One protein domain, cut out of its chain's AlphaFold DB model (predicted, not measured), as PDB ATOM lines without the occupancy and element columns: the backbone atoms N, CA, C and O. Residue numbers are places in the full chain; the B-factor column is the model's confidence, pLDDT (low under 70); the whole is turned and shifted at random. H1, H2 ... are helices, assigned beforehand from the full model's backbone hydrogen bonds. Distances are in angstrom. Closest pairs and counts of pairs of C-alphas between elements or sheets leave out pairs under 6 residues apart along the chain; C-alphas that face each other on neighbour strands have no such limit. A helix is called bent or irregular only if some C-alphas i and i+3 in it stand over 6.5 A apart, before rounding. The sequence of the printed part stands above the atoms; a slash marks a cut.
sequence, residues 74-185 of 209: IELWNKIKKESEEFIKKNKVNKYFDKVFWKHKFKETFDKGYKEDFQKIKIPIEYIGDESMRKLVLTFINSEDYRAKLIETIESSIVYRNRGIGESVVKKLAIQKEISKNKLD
ATOM      1  N   ILE A  74     334.869 363.968 140.758       92.69
ATOM      2  CA  ILE A  74     333.586 364.638 140.497       92.69
ATOM      3  C   ILE A  74     333.151 364.397 139.050       92.69
ATOM      4  O   ILE A  74     331.997 364.039 138.813       92.69
ATOM      5  N   GLU A  75     334.058 364.548 138.089       93.19
ATOM      6  CA  GLU A  75     333.779 364.306 136.670       93.19
ATOM      7  C   GLU A  75     333.363 362.857 136.411       93.19
ATOM      8  O   GLU A  75     332.335 362.616 135.772       93.19
ATOM      9  N   LEU A  76     334.088 361.892 136.985       90.50
ATOM     10  CA  LEU A  76     333.750 360.472 136.898       90.50
ATOM     11  C   LEU A  76     332.346 360.185 137.445       90.50
ATOM     12  O   LEU A  76     331.540 359.532 136.780       90.50
ATOM     13  N   TRP A  77     332.027 360.677 138.644       87.50
ATOM     14  CA  TRP A  77     330.718 360.441 139.258       87.50
ATOM     15  C   TRP A  77     329.583 361.150 138.516       87.50
ATOM     16  O   TRP A  77     328.492 360.590 138.401       87.50
ATOM     17  N   ASN A  78     329.830 362.335 137.954       88.88
ATOM     18  CA  ASN A  78     328.867 363.011 137.089       88.88
ATOM     19  C   ASN A  78     328.621 362.235 135.794       88.88
ATOM     20  O   ASN A  78     327.467 362.097 135.388       88.88
ATOM     21  N   LYS A  79     329.672 361.681 135.181       89.56
ATOM     22  CA  LYS A  79     329.551 360.812 134.008       89.56
ATOM     23  C   LYS A  79     328.709 359.575 134.326       89.56
ATOM     24  O   LYS A  79     327.712 359.349 133.651       89.56
ATOM     25  N   ILE A  80     329.024 358.856 135.407       84.94
ATOM     26  CA  ILE A  80     328.263 357.670 135.844       84.94
ATOM     27  C   ILE A  80     326.789 358.013 136.106       84.94
ATOM     28  O   ILE A  80     325.884 357.284 135.686       84.94
ATOM     29  N   LYS A  81     326.526 359.133 136.790       84.75
ATOM     30  CA  LYS A  81     325.163 359.602 137.060       84.75
ATOM     31  C   LYS A  81     324.413 359.893 135.759       84.75
ATOM     32  O   LYS A  81     323.293 359.414 135.596       84.75
ATOM     33  N   LYS A  82     325.031 360.639 134.842       86.25
ATOM     34  CA  LYS A  82     324.442 360.999 133.549       86.25
ATOM     35  C   LYS A  82     324.155 359.760 132.705       86.25
ATOM     36  O   LYS A  82     323.039 359.615 132.224       86.25
ATOM     37  N   GLU A  83     325.110 358.839 132.598       84.62
ATOM     38  CA  GLU A  83     324.936 357.568 131.885       84.62
ATOM     39  C   GLU A  83     323.776 356.753 132.467       84.62
ATOM     40  O   GLU A  83     322.952 356.229 131.721       84.62
ATOM     41  N   SER A  84     323.649 356.704 133.796       81.50
ATOM     42  CA  SER A  84     322.537 356.017 134.465       81.50
ATOM     43  C   SER A  84     321.185 356.684 134.174       81.50
ATOM     44  O   SER A  84     320.190 356.007 133.916       81.50
ATOM     45  N   GLU A  85     321.124 358.017 134.194       83.38
ATOM     46  CA  GLU A  85     319.906 358.779 133.896       83.38
ATOM     47  C   GLU A  85     319.495 358.650 132.424       83.38
ATOM     48  O   GLU A  85     318.319 358.416 132.124       83.38
ATOM     49  N   GLU A  86     320.459 358.742 131.510       85.88
ATOM     50  CA  GLU A  86     320.263 358.531 130.078       85.88
ATOM     51  C   GLU A  86     319.831 357.100 129.785       85.88
ATOM     52  O   GLU A  86     318.884 356.902 129.026       85.88
ATOM     53  N   PHE A  87     320.445 356.107 130.430       82.38
ATOM     54  CA  PHE A  87     320.051 354.708 130.315       82.38
ATOM     55  C   PHE A  87     318.588 354.509 130.716       82.38
ATOM     56  O   PHE A  87     317.819 353.918 129.954       82.38
ATOM     57  N   ILE A  88     318.170 355.039 131.872       81.19
ATOM     58  CA  ILE A  88     316.779 354.942 132.340       81.19
ATOM     59  C   ILE A  88     315.833 355.636 131.355       81.19
ATOM     60  O   ILE A  88     314.803 355.070 130.984       81.19
ATOM     61  N   LYS A  89     316.165 356.858 130.919       84.19
ATOM     62  CA  LYS A  89     315.322 357.643 130.005       84.19
ATOM     63  C   LYS A  89     315.184 356.956 128.646       84.19
ATOM     64  O   LYS A  89     314.065 356.776 128.169       84.19
ATOM     65  N   LYS A  90     316.304 356.536 128.054       85.56
ATOM     66  CA  LYS A  90     316.362 355.852 126.759       85.56
ATOM     67  C   LYS A  90     315.545 354.567 126.790       85.56
ATOM     68  O   LYS A  90     314.705 354.372 125.921       85.56
ATOM     69  N   ASN A  91     315.720 353.733 127.811       82.62
ATOM     70  CA  ASN A  91     314.970 352.484 127.937       82.62
ATOM     71  C   ASN A  91     313.464 352.705 128.130       82.62
ATOM     72  O   ASN A  91     312.658 352.066 127.452       82.62
ATOM     73  N   LYS A  92     313.072 353.672 128.971       81.75
ATOM     74  CA  LYS A  92     311.656 354.009 129.188       81.75
ATOM     75  C   LYS A  92     310.931 354.437 127.914       81.75
ATOM     76  O   LYS A  92     309.738 354.172 127.811       81.75
ATOM     77  N   VAL A  93     311.620 355.106 126.991       85.69
ATOM     78  CA  VAL A  93     311.048 355.535 125.707       85.69
ATOM     79  C   VAL A  93     311.128 354.406 124.682       85.69
ATOM     80  O   VAL A  93     310.119 354.045 124.080       85.69
ATOM     81  N   ASN A  94     312.304 353.796 124.527       84.69
ATOM     82  CA  ASN A  94     312.554 352.790 123.499       84.69
ATOM     83  C   ASN A  94     311.698 351.535 123.664       84.69
ATOM     84  O   ASN A  94     311.387 350.894 122.663       84.69
ATOM     85  N   LYS A  95     311.262 351.205 124.888       86.25
ATOM     86  CA  LYS A  95     310.386 350.049 125.117       86.25
ATOM     87  C   LYS A  95     309.115 350.091 124.263       86.25
ATOM     88  O   LYS A  95     308.693 349.051 123.781       86.25
ATOM     89  N   TYR A  96     308.540 351.271 124.016       88.50
ATOM     90  CA  TYR A  96     307.306 351.396 123.233       88.50
ATOM     91  C   TYR A  96     307.508 351.115 121.739       88.50
ATOM     92  O   TYR A  96     306.546 350.805 121.040       88.50
ATOM     93  N   PHE A  97     308.750 351.184 121.261       89.62
ATOM     94  CA  PHE A  97     309.117 350.847 119.887       89.62
ATOM     95  C   PHE A  97     309.582 349.389 119.742       89.62
ATOM     96  O   PHE A  97     309.751 348.910 118.620       89.62
ATOM     97  N   ASP A  98     309.774 348.657 120.845       89.75
ATOM     98  CA  ASP A  98     310.177 347.254 120.791       89.75
ATOM     99  C   ASP A  98     308.956 346.334 120.614       89.75
ATOM    100  O   ASP A  98     307.996 346.352 121.384       89.75
ATOM    101  N   LYS A  99     308.998 345.460 119.604       92.44
ATOM    102  CA  LYS A  99     307.939 344.467 119.351       92.44
ATOM    103  C   LYS A  99     307.761 343.489 120.519       92.44
ATOM    104  O   LYS A  99     306.652 343.019 120.758       92.44
ATOM    105  N   VAL A 100     308.834 343.159 121.237       92.06
ATOM    106  CA  VAL A 100     308.811 342.241 122.385       92.06
ATOM    107  C   VAL A 100     308.007 342.846 123.538       92.06
ATOM    108  O   VAL A 100     307.270 342.121 124.203       92.06
ATOM    109  N   PHE A 101     308.056 344.170 123.717       93.31
ATOM    110  CA  PHE A 101     307.246 344.877 124.710       93.31
ATOM    111  C   PHE A 101     305.750 344.674 124.449       93.31
ATOM    112  O   PHE A 101     305.004 344.280 125.345       93.31
ATOM    113  N   TRP A 102     305.317 344.866 123.203       94.38
ATOM    114  CA  TRP A 102     303.915 344.681 122.824       94.38
ATOM    115  C   TRP A 102     303.474 343.220 122.869       94.38
ATOM    116  O   TRP A 102     302.358 342.942 123.298       94.38
ATOM    117  N   LYS A 103     304.354 342.272 122.518       94.31
ATOM    118  CA  LYS A 103     304.085 340.835 122.708       94.31
ATOM    119  C   LYS A 103     303.845 340.493 124.177       94.31
ATOM    120  O   LYS A 103     302.895 339.776 124.480       94.31
ATOM    121  N   HIS A 104     304.675 341.026 125.074       93.75
ATOM    122  CA  HIS A 104     304.460 340.894 126.510       93.75
ATOM    123  C   HIS A 104     303.098 341.473 126.912       93.75
ATOM    124  O   HIS A 104     302.320 340.770 127.548       93.75
ATOM    125  N   LYS A 105     302.768 342.704 126.493       94.56
ATOM    126  CA  LYS A 105     301.491 343.347 126.848       94.56
ATOM    127  C   LYS A 105     300.268 342.607 126.330       94.56
ATOM    128  O   LYS A 105     299.271 342.507 127.042       94.56
ATOM    129  N   PHE A 106     300.358 342.045 125.132       95.00
ATOM    130  CA  PHE A 106     299.310 341.197 124.586       95.00
ATOM    131  C   PHE A 106     299.105 339.953 125.460       95.00
ATOM    132  O   PHE A 106     297.996 339.715 125.931       95.00
ATOM    133  N   LYS A 107     300.175 339.206 125.769       94.31
ATOM    134  CA  LYS A 107     300.073 338.032 126.648       94.31
ATOM    135  C   LYS A 107     299.585 338.383 128.054       94.31
ATOM    136  O   LYS A 107     298.694 337.721 128.557       94.31
ATOM    137  N   GLU A 108     300.095 339.451 128.662       93.69
ATOM    138  CA  GLU A 108     299.652 339.917 129.985       93.69
ATOM    139  C   GLU A 108     298.143 340.212 130.032       93.69
ATOM    140  O   GLU A 108     297.506 340.048 131.072       93.69
ATOM    141  N   THR A 109     297.563 340.635 128.908       93.62
ATOM    142  CA  THR A 109     296.141 340.980 128.814       93.62
ATOM    143  C   THR A 109     295.264 339.757 128.555       93.62
ATOM    144  O   THR A 109     294.208 339.631 129.172       93.62
ATOM    145  N   PHE A 110     295.684 338.868 127.650       94.75
ATOM    146  CA  PHE A 110     294.831 337.797 127.118       94.75
ATOM    147  C   PHE A 110     295.142 336.398 127.668       94.75
ATOM    148  O   PHE A 110     294.289 335.519 127.590       94.75
ATOM    149  N   ASP A 111     296.328 336.178 128.234       94.94
ATOM    150  CA  ASP A 111     296.748 334.899 128.808       94.94
ATOM    151  C   ASP A 111     296.781 335.007 130.341       94.94
ATOM    152  O   ASP A 111     297.660 335.637 130.939       94.94
ATOM    153  N   LYS A 112     295.774 334.404 130.986       93.50
ATOM    154  CA  LYS A 112     295.596 334.468 132.442       93.50
ATOM    155  C   LYS A 112     296.756 333.801 133.190       93.50
ATOM    156  O   LYS A 112     297.226 334.375 134.169       93.50
ATOM    157  N   GLY A 113     297.238 332.650 132.714       91.75
ATOM    158  CA  GLY A 113     298.360 331.945 133.340       91.75
ATOM    159  C   GLY A 113     299.643 332.764 133.246       91.75
ATOM    160  O   GLY A 113     300.308 333.021 134.246       91.75
ATOM    161  N   TYR A 114     299.917 333.314 132.062       93.69
ATOM    162  CA  TYR A 114     301.044 334.223 131.864       93.69
ATOM    163  C   TYR A 114     300.987 335.458 132.773       93.69
ATOM    164  O   TYR A 114     302.008 335.879 133.322       93.69
ATOM    165  N   LYS A 115     299.804 336.060 132.930       92.94
ATOM    166  CA  LYS A 115     299.606 337.220 133.804       92.94
ATOM    167  C   LYS A 115     299.927 336.886 135.260       92.94
ATOM    168  O   LYS A 115     300.603 337.672 135.923       92.94
ATOM    169  N   GLU A 116     299.460 335.743 135.751       91.44
ATOM    170  CA  GLU A 116     299.725 335.280 137.116       91.44
ATOM    171  C   GLU A 116     301.224 335.024 137.337       91.44
ATOM    172  O   GLU A 116     301.798 335.536 138.304       91.44
ATOM    173  N   ASP A 117     301.887 334.340 136.398       90.44
ATOM    174  CA  ASP A 117     303.339 334.118 136.429       90.44
ATOM    175  C   ASP A 117     304.107 335.443 136.475       90.44
ATOM    176  O   ASP A 117     305.036 335.643 137.265       90.44
ATOM    177  N   PHE A 118     303.697 336.389 135.629       89.56
ATOM    178  CA  PHE A 118     304.327 337.694 135.546       89.56
ATOM    179  C   PHE A 118     304.169 338.497 136.843       89.56
ATOM    180  O   PHE A 118     305.135 339.117 137.292       89.56
ATOM    181  N   GLN A 119     302.999 338.455 137.487       87.44
ATOM    182  CA  GLN A 119     302.770 339.142 138.761       87.44
ATOM    183  C   GLN A 119     303.645 338.604 139.900       87.44
ATOM    184  O   GLN A 119     304.036 339.379 140.779       87.44
ATOM    185  N   LYS A 120     303.987 337.311 139.870       84.50
ATOM    186  CA  LYS A 120     304.904 336.688 140.835       84.50
ATOM    187  C   LYS A 120     306.359 337.075 140.572       84.50
ATOM    188  O   LYS A 120     307.075 337.471 141.489       84.50
ATOM    189  N   ILE A 121     306.797 337.002 139.316       85.06
ATOM    190  CA  ILE A 121     308.207 337.206 138.955       85.06
ATOM    191  C   ILE A 121     308.589 338.694 138.893       85.06
ATOM    192  O   ILE A 121     309.706 339.070 139.270       85.06
ATOM    193  N   LYS A 122     307.673 339.536 138.395       84.19
ATOM    194  CA  LYS A 122     307.843 340.980 138.160       84.19
ATOM    195  C   LYS A 122     309.096 341.303 137.343       84.19
ATOM    196  O   LYS A 122     309.983 342.009 137.811       84.19
ATOM    197  N   ILE A 123     309.205 340.759 136.131       84.38
ATOM    198  CA  ILE A 123     310.337 341.036 135.226       84.38
ATOM    199  C   ILE A 123     310.367 342.531 134.855       84.38
ATOM    200  O   ILE A 123     309.316 343.088 134.543       84.38
ATOM    201  N   PRO A 124     311.541 343.193 134.844       81.12
ATOM    202  CA  PRO A 124     311.628 344.638 134.652       81.12
ATOM    203  C   PRO A 124     311.580 345.011 133.158       81.12
ATOM    204  O   PRO A 124     312.584 345.352 132.530       81.12
ATOM    205  N   ILE A 125     310.386 344.930 132.572       86.31
ATOM    206  CA  ILE A 125     310.113 345.162 131.140       86.31
ATOM    207  C   ILE A 125     310.413 346.600 130.708       86.31
ATOM    208  O   ILE A 125     310.620 346.872 129.525       86.31
ATOM    209  N   GLU A 126     310.478 347.546 131.645       81.50
ATOM    210  CA  GLU A 126     310.848 348.930 131.356       81.50
ATOM    211  C   GLU A 126     312.258 349.065 130.773       81.50
ATOM    212  O   GLU A 126     312.547 350.089 130.155       81.50
ATOM    213  N   TYR A 127     313.107 348.046 130.937       80.12
ATOM    214  CA  TYR A 127     314.486 348.018 130.451       80.12
ATOM    215  C   TYR A 127     314.691 347.055 129.283       80.12
ATOM    216  O   TYR A 127     315.803 346.606 129.048       80.12
ATOM    217  N   ILE A 128     313.640 346.750 128.519       84.94
ATOM    218  CA  ILE A 128     313.727 345.852 127.355       84.94
ATOM    219  C   ILE A 128     314.659 346.355 126.239       84.94
ATOM    220  O   ILE A 128     315.010 345.593 125.344       84.94
ATOM    221  N   GLY A 129     315.050 347.632 126.273       77.94
ATOM    222  CA  GLY A 129     316.062 348.177 125.371       77.94
ATOM    223  C   GLY A 129     317.486 347.712 125.699       77.94
ATOM    224  O   GLY A 129     318.365 347.852 124.852       77.94
ATOM    225  N   ASP A 130     317.719 347.149 126.887       82.06
ATOM    226  CA  ASP A 130     318.946 346.439 127.238       82.06
ATOM    227  C   ASP A 130     318.900 345.000 126.708       82.06
ATOM    228  O   ASP A 130     317.922 344.279 126.906       82.06
ATOM    229  N   GLU A 131     319.965 344.557 126.038       83.75
ATOM    230  CA  GLU A 131     319.982 343.260 125.355       83.75
ATOM    231  C   GLU A 131     319.837 342.075 126.323       83.75
ATOM    232  O   GLU A 131     319.164 341.090 126.004       83.75
ATOM    233  N   SER A 132     320.431 342.169 127.517       82.88
ATOM    234  CA  SER A 132     320.352 341.103 128.518       82.88
ATOM    235  C   SER A 132     318.923 340.958 129.045       82.88
ATOM    236  O   SER A 132     318.381 339.849 129.093       82.88
ATOM    237  N   MET A 133     318.267 342.087 129.327       84.44
ATOM    238  CA  MET A 133     316.871 342.121 129.760       84.44
ATOM    239  C   MET A 133     315.931 341.682 128.643       84.44
ATOM    240  O   MET A 133     314.992 340.925 128.884       84.44
ATOM    241  N   ARG A 134     316.208 342.086 127.402       87.94
ATOM    242  CA  ARG A 134     315.436 341.687 126.225       87.94
ATOM    243  C   ARG A 134     315.418 340.178 126.035       87.94
ATOM    244  O   ARG A 134     314.347 339.617 125.816       87.94
ATOM    245  N   LYS A 135     316.578 339.520 126.142       88.88
ATOM    246  CA  LYS A 135     316.692 338.053 126.060       88.88
ATOM    247  C   LYS A 135     315.859 337.383 127.144       88.88
ATOM    248  O   LYS A 135     315.075 336.490 126.839       88.88
ATOM    249  N   LEU A 136     315.964 337.863 128.380       87.75
ATOM    250  CA  LEU A 136     315.203 337.333 129.508       87.75
ATOM    251  C   LEU A 136     313.684 337.483 129.302       87.75
ATOM    252  O   LEU A 136     312.947 336.511 129.458       87.75
ATOM    253  N   VAL A 137     313.214 338.665 128.886       90.38
ATOM    254  CA  VAL A 137     311.791 338.911 128.585       90.38
ATOM    255  C   VAL A 137     311.317 338.030 127.427       90.38
ATOM    256  O   VAL A 137     310.225 337.471 127.486       90.38
ATOM    257  N   LEU A 138     312.127 337.871 126.380       92.62
ATOM    258  CA  LEU A 138     311.773 337.052 125.223       92.62
ATOM    259  C   LEU A 138     311.626 335.571 125.599       92.62
ATOM    260  O   LEU A 138     310.634 334.945 125.224       92.62
ATOM    261  N   THR A 139     312.567 335.023 126.371       91.06
ATOM    262  CA  THR A 139     312.483 333.645 126.877       91.06
ATOM    263  C   THR A 139     311.258 333.469 127.769       91.06
ATOM    264  O   THR A 139     310.513 332.505 127.604       91.06
ATOM    265  N   PHE A 140     310.983 334.444 128.637       92.06
ATOM    266  CA  PHE A 140     309.800 334.452 129.492       92.06
ATOM    267  C   PHE A 140     308.478 334.437 128.705       92.06
ATOM    268  O   PHE A 140     307.555 333.696 129.045       92.06
ATOM    269  N   ILE A 141     308.380 335.218 127.624       93.06
ATOM    270  CA  ILE A 141     307.213 335.217 126.724       93.06
ATOM    271  C   ILE A 141     307.032 333.850 126.055       93.06
ATOM    272  O   ILE A 141     305.896 333.390 125.908       93.06
ATOM    273  N   ASN A 142     308.122 333.216 125.625       93.31
ATOM    274  CA  ASN A 142     308.064 332.077 124.709       93.31
ATOM    275  C   ASN A 142     308.041 330.703 125.395       93.31
ATOM    276  O   ASN A 142     307.560 329.759 124.780       93.31
ATOM    277  N   SER A 143     308.539 330.570 126.627       93.69
ATOM    278  CA  SER A 143     308.689 329.270 127.295       93.69
ATOM    279  C   SER A 143     307.957 329.240 128.630       93.69
ATOM    280  O   SER A 143     308.298 329.993 129.536       93.69
ATOM    281  N   GLU A 144     306.960 328.365 128.749       91.38
ATOM    282  CA  GLU A 144     306.227 328.112 129.996       91.38
ATOM    283  C   GLU A 144     307.083 327.387 131.034       91.38
ATOM    284  O   GLU A 144     307.175 327.853 132.167       91.38
ATOM    285  N   ASP A 145     307.824 326.355 130.622       92.38
ATOM    286  CA  ASP A 145     308.782 325.650 131.483       92.38
ATOM    287  C   ASP A 145     309.791 326.602 132.131       92.38
ATOM    288  O   ASP A 145     310.151 326.459 133.301       92.38
ATOM    289  N   TYR A 146     310.253 327.604 131.375       91.88
ATOM    290  CA  TYR A 146     311.136 328.632 131.908       91.88
ATOM    291  C   TYR A 146     310.444 329.473 132.984       91.88
ATOM    292  O   TYR A 146     311.068 329.757 134.003       91.88
ATOM    293  N   ARG A 147     309.167 329.847 132.798       91.81
ATOM    294  CA  ARG A 147     308.398 330.595 133.810       91.81
ATOM    295  C   ARG A 147     308.230 329.781 135.085       91.81
ATOM    296  O   ARG A 147     308.526 330.305 136.154       91.81
ATOM    297  N   ALA A 148     307.849 328.511 134.962       90.50
ATOM    298  CA  ALA A 148     307.680 327.608 136.097       90.50
ATOM    299  C   ALA A 148     308.974 327.483 136.921       90.50
ATOM    300  O   ALA A 148     308.968 327.727 138.127       90.50
ATOM    301  N   LYS A 149     310.112 327.230 136.258       90.44
ATOM    302  CA  LYS A 149     311.432 327.178 136.916       90.44
ATOM    303  C   LYS A 149     311.827 328.508 137.556       90.44
ATOM    304  O   LYS A 149     312.456 328.526 138.615       90.44
ATOM    305  N   LEU A 150     311.484 329.635 136.930       87.12
ATOM    306  CA  LEU A 150     311.760 330.953 137.498       87.12
ATOM    307  C   LEU A 150     310.955 331.203 138.773       87.12
ATOM    308  O   LEU A 150     311.503 331.750 139.727       87.12
ATOM    309  N   ILE A 151     309.679 330.813 138.788       88.69
ATOM    310  CA  ILE A 151     308.816 330.915 139.969       88.69
ATOM    311  C   ILE A 151     309.404 330.077 141.098       88.69
ATOM    312  O   ILE A 151     309.651 330.617 142.172       88.69
ATOM    313  N   GLU A 152     309.738 328.815 140.827       87.62
ATOM    314  CA  GLU A 152     310.368 327.922 141.803       87.62
ATOM    315  C   GLU A 152     311.673 328.518 142.361       87.62
ATOM    316  O   GLU A 152     311.913 328.529 143.570       87.62
ATOM    317  N   THR A 153     312.504 329.100 141.493       84.81
ATOM    318  CA  THR A 153     313.756 329.766 141.891       84.81
ATOM    319  C   THR A 153     313.503 330.990 142.778       84.81
ATOM    320  O   THR A 153     314.230 331.232 143.742       84.81
ATOM    321  N   ILE A 154     312.480 331.791 142.475       83.31
ATOM    322  CA  ILE A 154     312.131 332.973 143.273       83.31
ATOM    323  C   ILE A 154     311.555 332.560 144.625       83.31
ATOM    324  O   ILE A 154     311.951 333.119 145.645       83.31
ATOM    325  N   GLU A 155     310.663 331.573 144.647       83.44
ATOM    326  CA  GLU A 155     310.018 331.074 145.860       83.44
ATOM    327  C   GLU A 155     311.017 330.363 146.784       83.44
ATOM    328  O   GLU A 155     310.941 330.504 148.006       83.44
ATOM    329  N   SER A 156     312.012 329.662 146.242       84.75
ATOM    330  CA  SER A 156     313.077 329.026 147.031       84.75
ATOM    331  C   SER A 156     314.153 330.008 147.513       84.75
ATOM    332  O   SER A 156     314.768 329.785 148.558       84.75
ATOM    333  N   SER A 157     314.364 331.127 146.814       79.69
ATOM    334  CA  SER A 157     315.425 332.083 147.141       79.69
ATOM    335  C   SER A 157     315.059 333.044 148.274       79.69
ATOM    336  O   SER A 157     314.121 333.831 148.170       79.69
ATOM    337  N   ILE A 158     315.903 333.108 149.309       74.88
ATOM    338  CA  ILE A 158     315.815 334.111 150.391       74.88
ATOM    339  C   ILE A 158     315.898 335.547 149.838       74.88
ATOM    340  O   ILE A 158     315.277 336.467 150.368       74.88
ATOM    341  N   VAL A 159     316.655 335.744 148.755       68.75
ATOM    342  CA  VAL A 159     316.916 337.065 148.168       68.75
ATOM    343  C   VAL A 159     315.726 337.557 147.340       68.75
ATOM    344  O   VAL A 159     315.417 338.752 147.366       68.75
ATOM    345  N   TYR A 160     315.044 336.655 146.625       68.12
ATOM    346  CA  TYR A 160     314.023 337.021 145.638       68.12
ATOM    347  C   TYR A 160     312.579 336.790 146.096       68.12
ATOM    348  O   TYR A 160     311.703 337.497 145.599       68.12
ATOM    349  N   ARG A 161     312.319 335.908 147.072       69.44
ATOM    350  CA  ARG A 161     310.964 335.502 147.508       69.44
ATOM    351  C   ARG A 161     309.999 336.663 147.761       69.44
ATOM    352  O   ARG A 161     308.836 336.581 147.389       69.44
ATOM    353  N   ASN A 162     310.481 337.764 148.342       65.50
ATOM    354  CA  ASN A 162     309.635 338.911 148.702       65.50
ATOM    355  C   ASN A 162     309.707 340.088 147.716       65.50
ATOM    356  O   ASN A 162     308.971 341.057 147.880       65.50
ATOM    357  N   ARG A 163     310.625 340.056 146.743       64.38
ATOM    358  CA  ARG A 163     310.970 341.225 145.905       64.38
ATOM    359  C   ARG A 163     310.886 340.948 144.401       64.38
ATOM    360  O   ARG A 163     310.793 341.873 143.600       64.38
ATOM    361  N   GLY A 164     310.910 339.683 143.987       65.50
ATOM    362  CA  GLY A 164     311.016 339.310 142.578       65.50
ATOM    363  C   GLY A 164     312.328 339.783 141.934       65.50
ATOM    364  O   GLY A 164     313.227 340.338 142.578       65.50
ATOM    365  N   ILE A 165     312.455 339.554 140.627       69.62
ATOM    366  CA  ILE A 165     313.694 339.846 139.885       69.62
ATOM    367  C   ILE A 165     313.759 341.324 139.473       69.62
ATOM    368  O   ILE A 165     314.820 341.947 139.559       69.62
ATOM    369  N   GLY A 166     312.637 341.930 139.070       60.56
ATOM    370  CA  GLY A 166     312.640 343.303 138.556       60.56
ATOM    371  C   GLY A 166     312.850 344.382 139.605       60.56
ATOM    372  O   GLY A 166     313.492 345.393 139.315       60.56
ATOM    373  N   GLU A 167     312.419 344.153 140.846       63.53
ATOM    374  CA  GLU A 167     312.663 345.105 141.929       63.53
ATOM    375  C   GLU A 167     314.163 345.226 142.235       63.53
ATOM    376  O   GLU A 167     314.636 346.304 142.582       63.53
ATOM    377  N   SER A 168     314.944 344.162 142.019       63.25
ATOM    378  CA  SER A 168     316.395 344.159 142.244       63.25
ATOM    379  C   SER A 168     317.154 345.017 141.223       63.25
ATOM    380  O   SER A 168     318.087 345.730 141.591       63.25
ATOM    381  N   VAL A 169     316.738 345.011 139.951       66.62
ATOM    382  CA  VAL A 169     317.365 345.811 138.881       66.62
ATOM    383  C   VAL A 169     317.012 347.293 139.022       66.62
ATOM    384  O   VAL A 169     317.895 348.149 138.975       66.62
ATOM    385  N   VAL A 170     315.734 347.599 139.276       65.81
ATOM    386  CA  VAL A 170     315.269 348.974 139.528       65.81
ATOM    387  C   VAL A 170     315.927 349.544 140.784       65.81
ATOM    388  O   VAL A 170     316.436 350.664 140.747       65.81
ATOM    389  N   LYS A 171     315.985 348.768 141.876       66.50
ATOM    390  CA  LYS A 171     316.695 349.171 143.097       66.50
ATOM    391  C   LYS A 171     318.174 349.387 142.836       66.50
ATOM    392  O   LYS A 171     318.700 350.378 143.313       66.50
ATOM    393  N   LYS A 172     318.845 348.539 142.051       69.75
ATOM    394  CA  LYS A 172     320.268 348.727 141.723       69.75
ATOM    395  C   LYS A 172     320.522 350.071 141.034       69.75
ATOM    396  O   LYS A 172     321.440 350.782 141.432       69.75
ATOM    397  N   LEU A 173     319.689 350.447 140.063       70.81
ATOM    398  CA  LEU A 173     319.798 351.734 139.365       70.81
ATOM    399  C   LEU A 173     319.442 352.925 140.271       70.81
ATOM    400  O   LEU A 173     320.121 353.951 140.244       70.81
ATOM    401  N   ALA A 174     318.413 352.790 141.114       69.25
ATOM    402  CA  ALA A 174     318.033 353.819 142.082       69.25
ATOM    403  C   ALA A 174     319.120 354.035 143.151       69.25
ATOM    404  O   ALA A 174     319.510 355.172 143.412       69.25
ATOM    405  N   ILE A 175     319.676 352.946 143.687       71.69
ATOM    406  CA  ILE A 175     320.801 352.945 144.628       71.69
ATOM    407  C   ILE A 175     322.031 353.577 143.974       71.69
ATOM    408  O   ILE A 175     322.687 354.406 144.591       71.69
ATOM    409  N   GLN A 176     322.336 353.254 142.713       74.62
ATOM    410  CA  GLN A 176     323.437 353.901 141.991       74.62
ATOM    411  C   GLN A 176     323.230 355.412 141.861       74.62
ATOM    412  O   GLN A 176     324.180 356.166 142.078       74.62
ATOM    413  N   LYS A 177     322.009 355.872 141.570       75.38
ATOM    414  CA  LYS A 177     321.691 357.304 141.504       75.38
ATOM    415  C   LYS A 177     321.862 357.994 142.860       75.38
ATOM    416  O   LYS A 177     322.473 359.060 142.926       75.38
ATOM    417  N   GLU A 178     321.351 357.389 143.926       80.00
ATOM    418  CA  GLU A 178     321.429 357.928 145.287       80.00
ATOM    419  C   GLU A 178     322.868 357.944 145.818       80.00
ATOM    420  O   GLU A 178     323.351 358.984 146.264       80.00
ATOM    421  N   ILE A 179     323.601 356.836 145.668       79.00
ATOM    422  CA  ILE A 179     325.022 356.745 146.022       79.00
ATOM    423  C   ILE A 179     325.831 357.787 145.251       79.00
ATOM    424  O   ILE A 179     326.689 358.443 145.838       79.00
ATOM    425  N   SER A 180     325.566 357.957 143.951       78.25
ATOM    426  CA  SER A 180     326.272 358.949 143.136       78.25
ATOM    427  C   SER A 180     325.992 360.367 143.624       78.25
ATOM    428  O   SER A 180     326.924 361.156 143.725       78.25
ATOM    429  N   LYS A 181     324.740 360.685 143.981       84.31
ATOM    430  CA  LYS A 181     324.380 361.991 144.548       84.31
ATOM    431  C   LYS A 181     325.119 362.245 145.865       84.31
ATOM    432  O   LYS A 181     325.828 363.237 145.967       84.31
ATOM    433  N   ASN A 182     325.042 361.314 146.814       87.12
ATOM    434  CA  ASN A 182     325.690 361.466 148.119       87.12
ATOM    435  C   ASN A 182     327.217 361.589 147.985       87.12
ATOM    436  O   ASN A 182     327.844 362.410 148.651       87.12
ATOM    437  N   LYS A 183     327.834 360.809 147.087       88.56
ATOM    438  CA  LYS A 183     329.271 360.919 146.800       88.56
ATOM    439  C   LYS A 183     329.633 362.259 146.171       88.56
ATOM    440  O   LYS A 183     330.650 362.831 146.553       88.56
ATOM    441  N   LEU A 184     328.827 362.756 145.235       90.31
ATOM    442  CA  LEU A 184     329.031 364.073 144.634       90.31
ATOM    443  C   LEU A 184     328.942 365.179 145.687       90.31
ATOM    444  O   LEU A 184     329.838 366.010 145.730       90.31
ATOM    445  N   ASP A 185     327.948 365.149 146.576       91.31
ATOM    446  CA  ASP A 185     327.783 366.161 147.629       91.31
ATOM    447  C   ASP A 185     329.009 366.215 148.561       91.31
ATOM    448  O   ASP A 185     329.547 367.289 148.849       91.31
TER     449      ASP A 185
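What this domain is: This is residues 74 to 185 of the 209 residues of an uncharacterized protein of Candidatus Diapherotrites archaeon CG08_land_8_20_14_0_20_30_16 (UniProt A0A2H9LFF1). Two long helices, H1 and H6, make a narrow V: they are side by side near the first and last printed residues and spread apart toward a head of four shorter helices, H2 to H5, at the wide end. H1 leads into the head at H2, and H6 leaves it beside the end of H3. The printed part has 112 residues with six named helices, H1 to H6 in chain order, and no named strand; the class is all helix. The whole is flat, spanning 48 by 35 by 19 A, and only just compact, close to loose, with a radius of gyration of the C-alphas of 15.9 A.

Where its parts are: Find C-alpha 74 at (333.586, 364.638, 140.497); from there H1, residues 74 to 97, runs 34.8 A to C-alpha 97 at (309.117, 350.847, 119.887). H1 is neither bent nor irregular, but only just: C-alphas 93 and 96 are 6.1 A apart. Next come H2, residues 99 to 110, and H3, residues 112 to 121. Read on to H4, residues 131 to 142, and H5, residues 144 to 156, 18.4 A long. H6, residues 164 to 185, runs 32.1 A to C-alpha 185 at (327.783, 366.161, 147.629); it too is only just neither bent nor irregular, with C-alphas 164 and 167 6.1 A apart.

How they stand to each other: Look first at residues 74 to 85, the part of H1 that touches H6: the closest C-alphas, of Trp 77 and Ser 180, are 6.1 A apart. The two run opposite ways at a shallow tilt of 33 degrees, only just short of steep. H1 and H2 are close but not clearly touching, with C-alphas 95 and 101 6.1 A apart. H2 touches H4, closest at C-alphas 104 and 141, 6.3 A. H3 is the hub, touching three helices: H2 only at the corner, C-alphas 108 and 115 being 4.7 A apart; H5, at C-alphas 121 and 151, 6.4 A; and H6 only at their ends, at C-alphas 121 and 164, 5.0 A. H4 and H5 only just touch, and only at the corner, with 3 pairs of C-alphas within 8 A, the closest being 140 and 147, 6.0 A. H4 is apart from both H1 and H6. In H2, H3, H4 and H5 every O i to N i+4 pair is within hydrogen-bond range; in H1 it is 18 of 20, in H6 16 of 18.

The domain as a whole: The C-alphas farthest apart, of Ile 74 and Lys 112, are 49.2 A apart, while those of Ile 74 and Asp 185 are 9.3 A apart. The printed part has no cut, and no link is long. Mean pLDDT of the printed part is 84.4; look for values under 70 at residues 159 to 172 and 174.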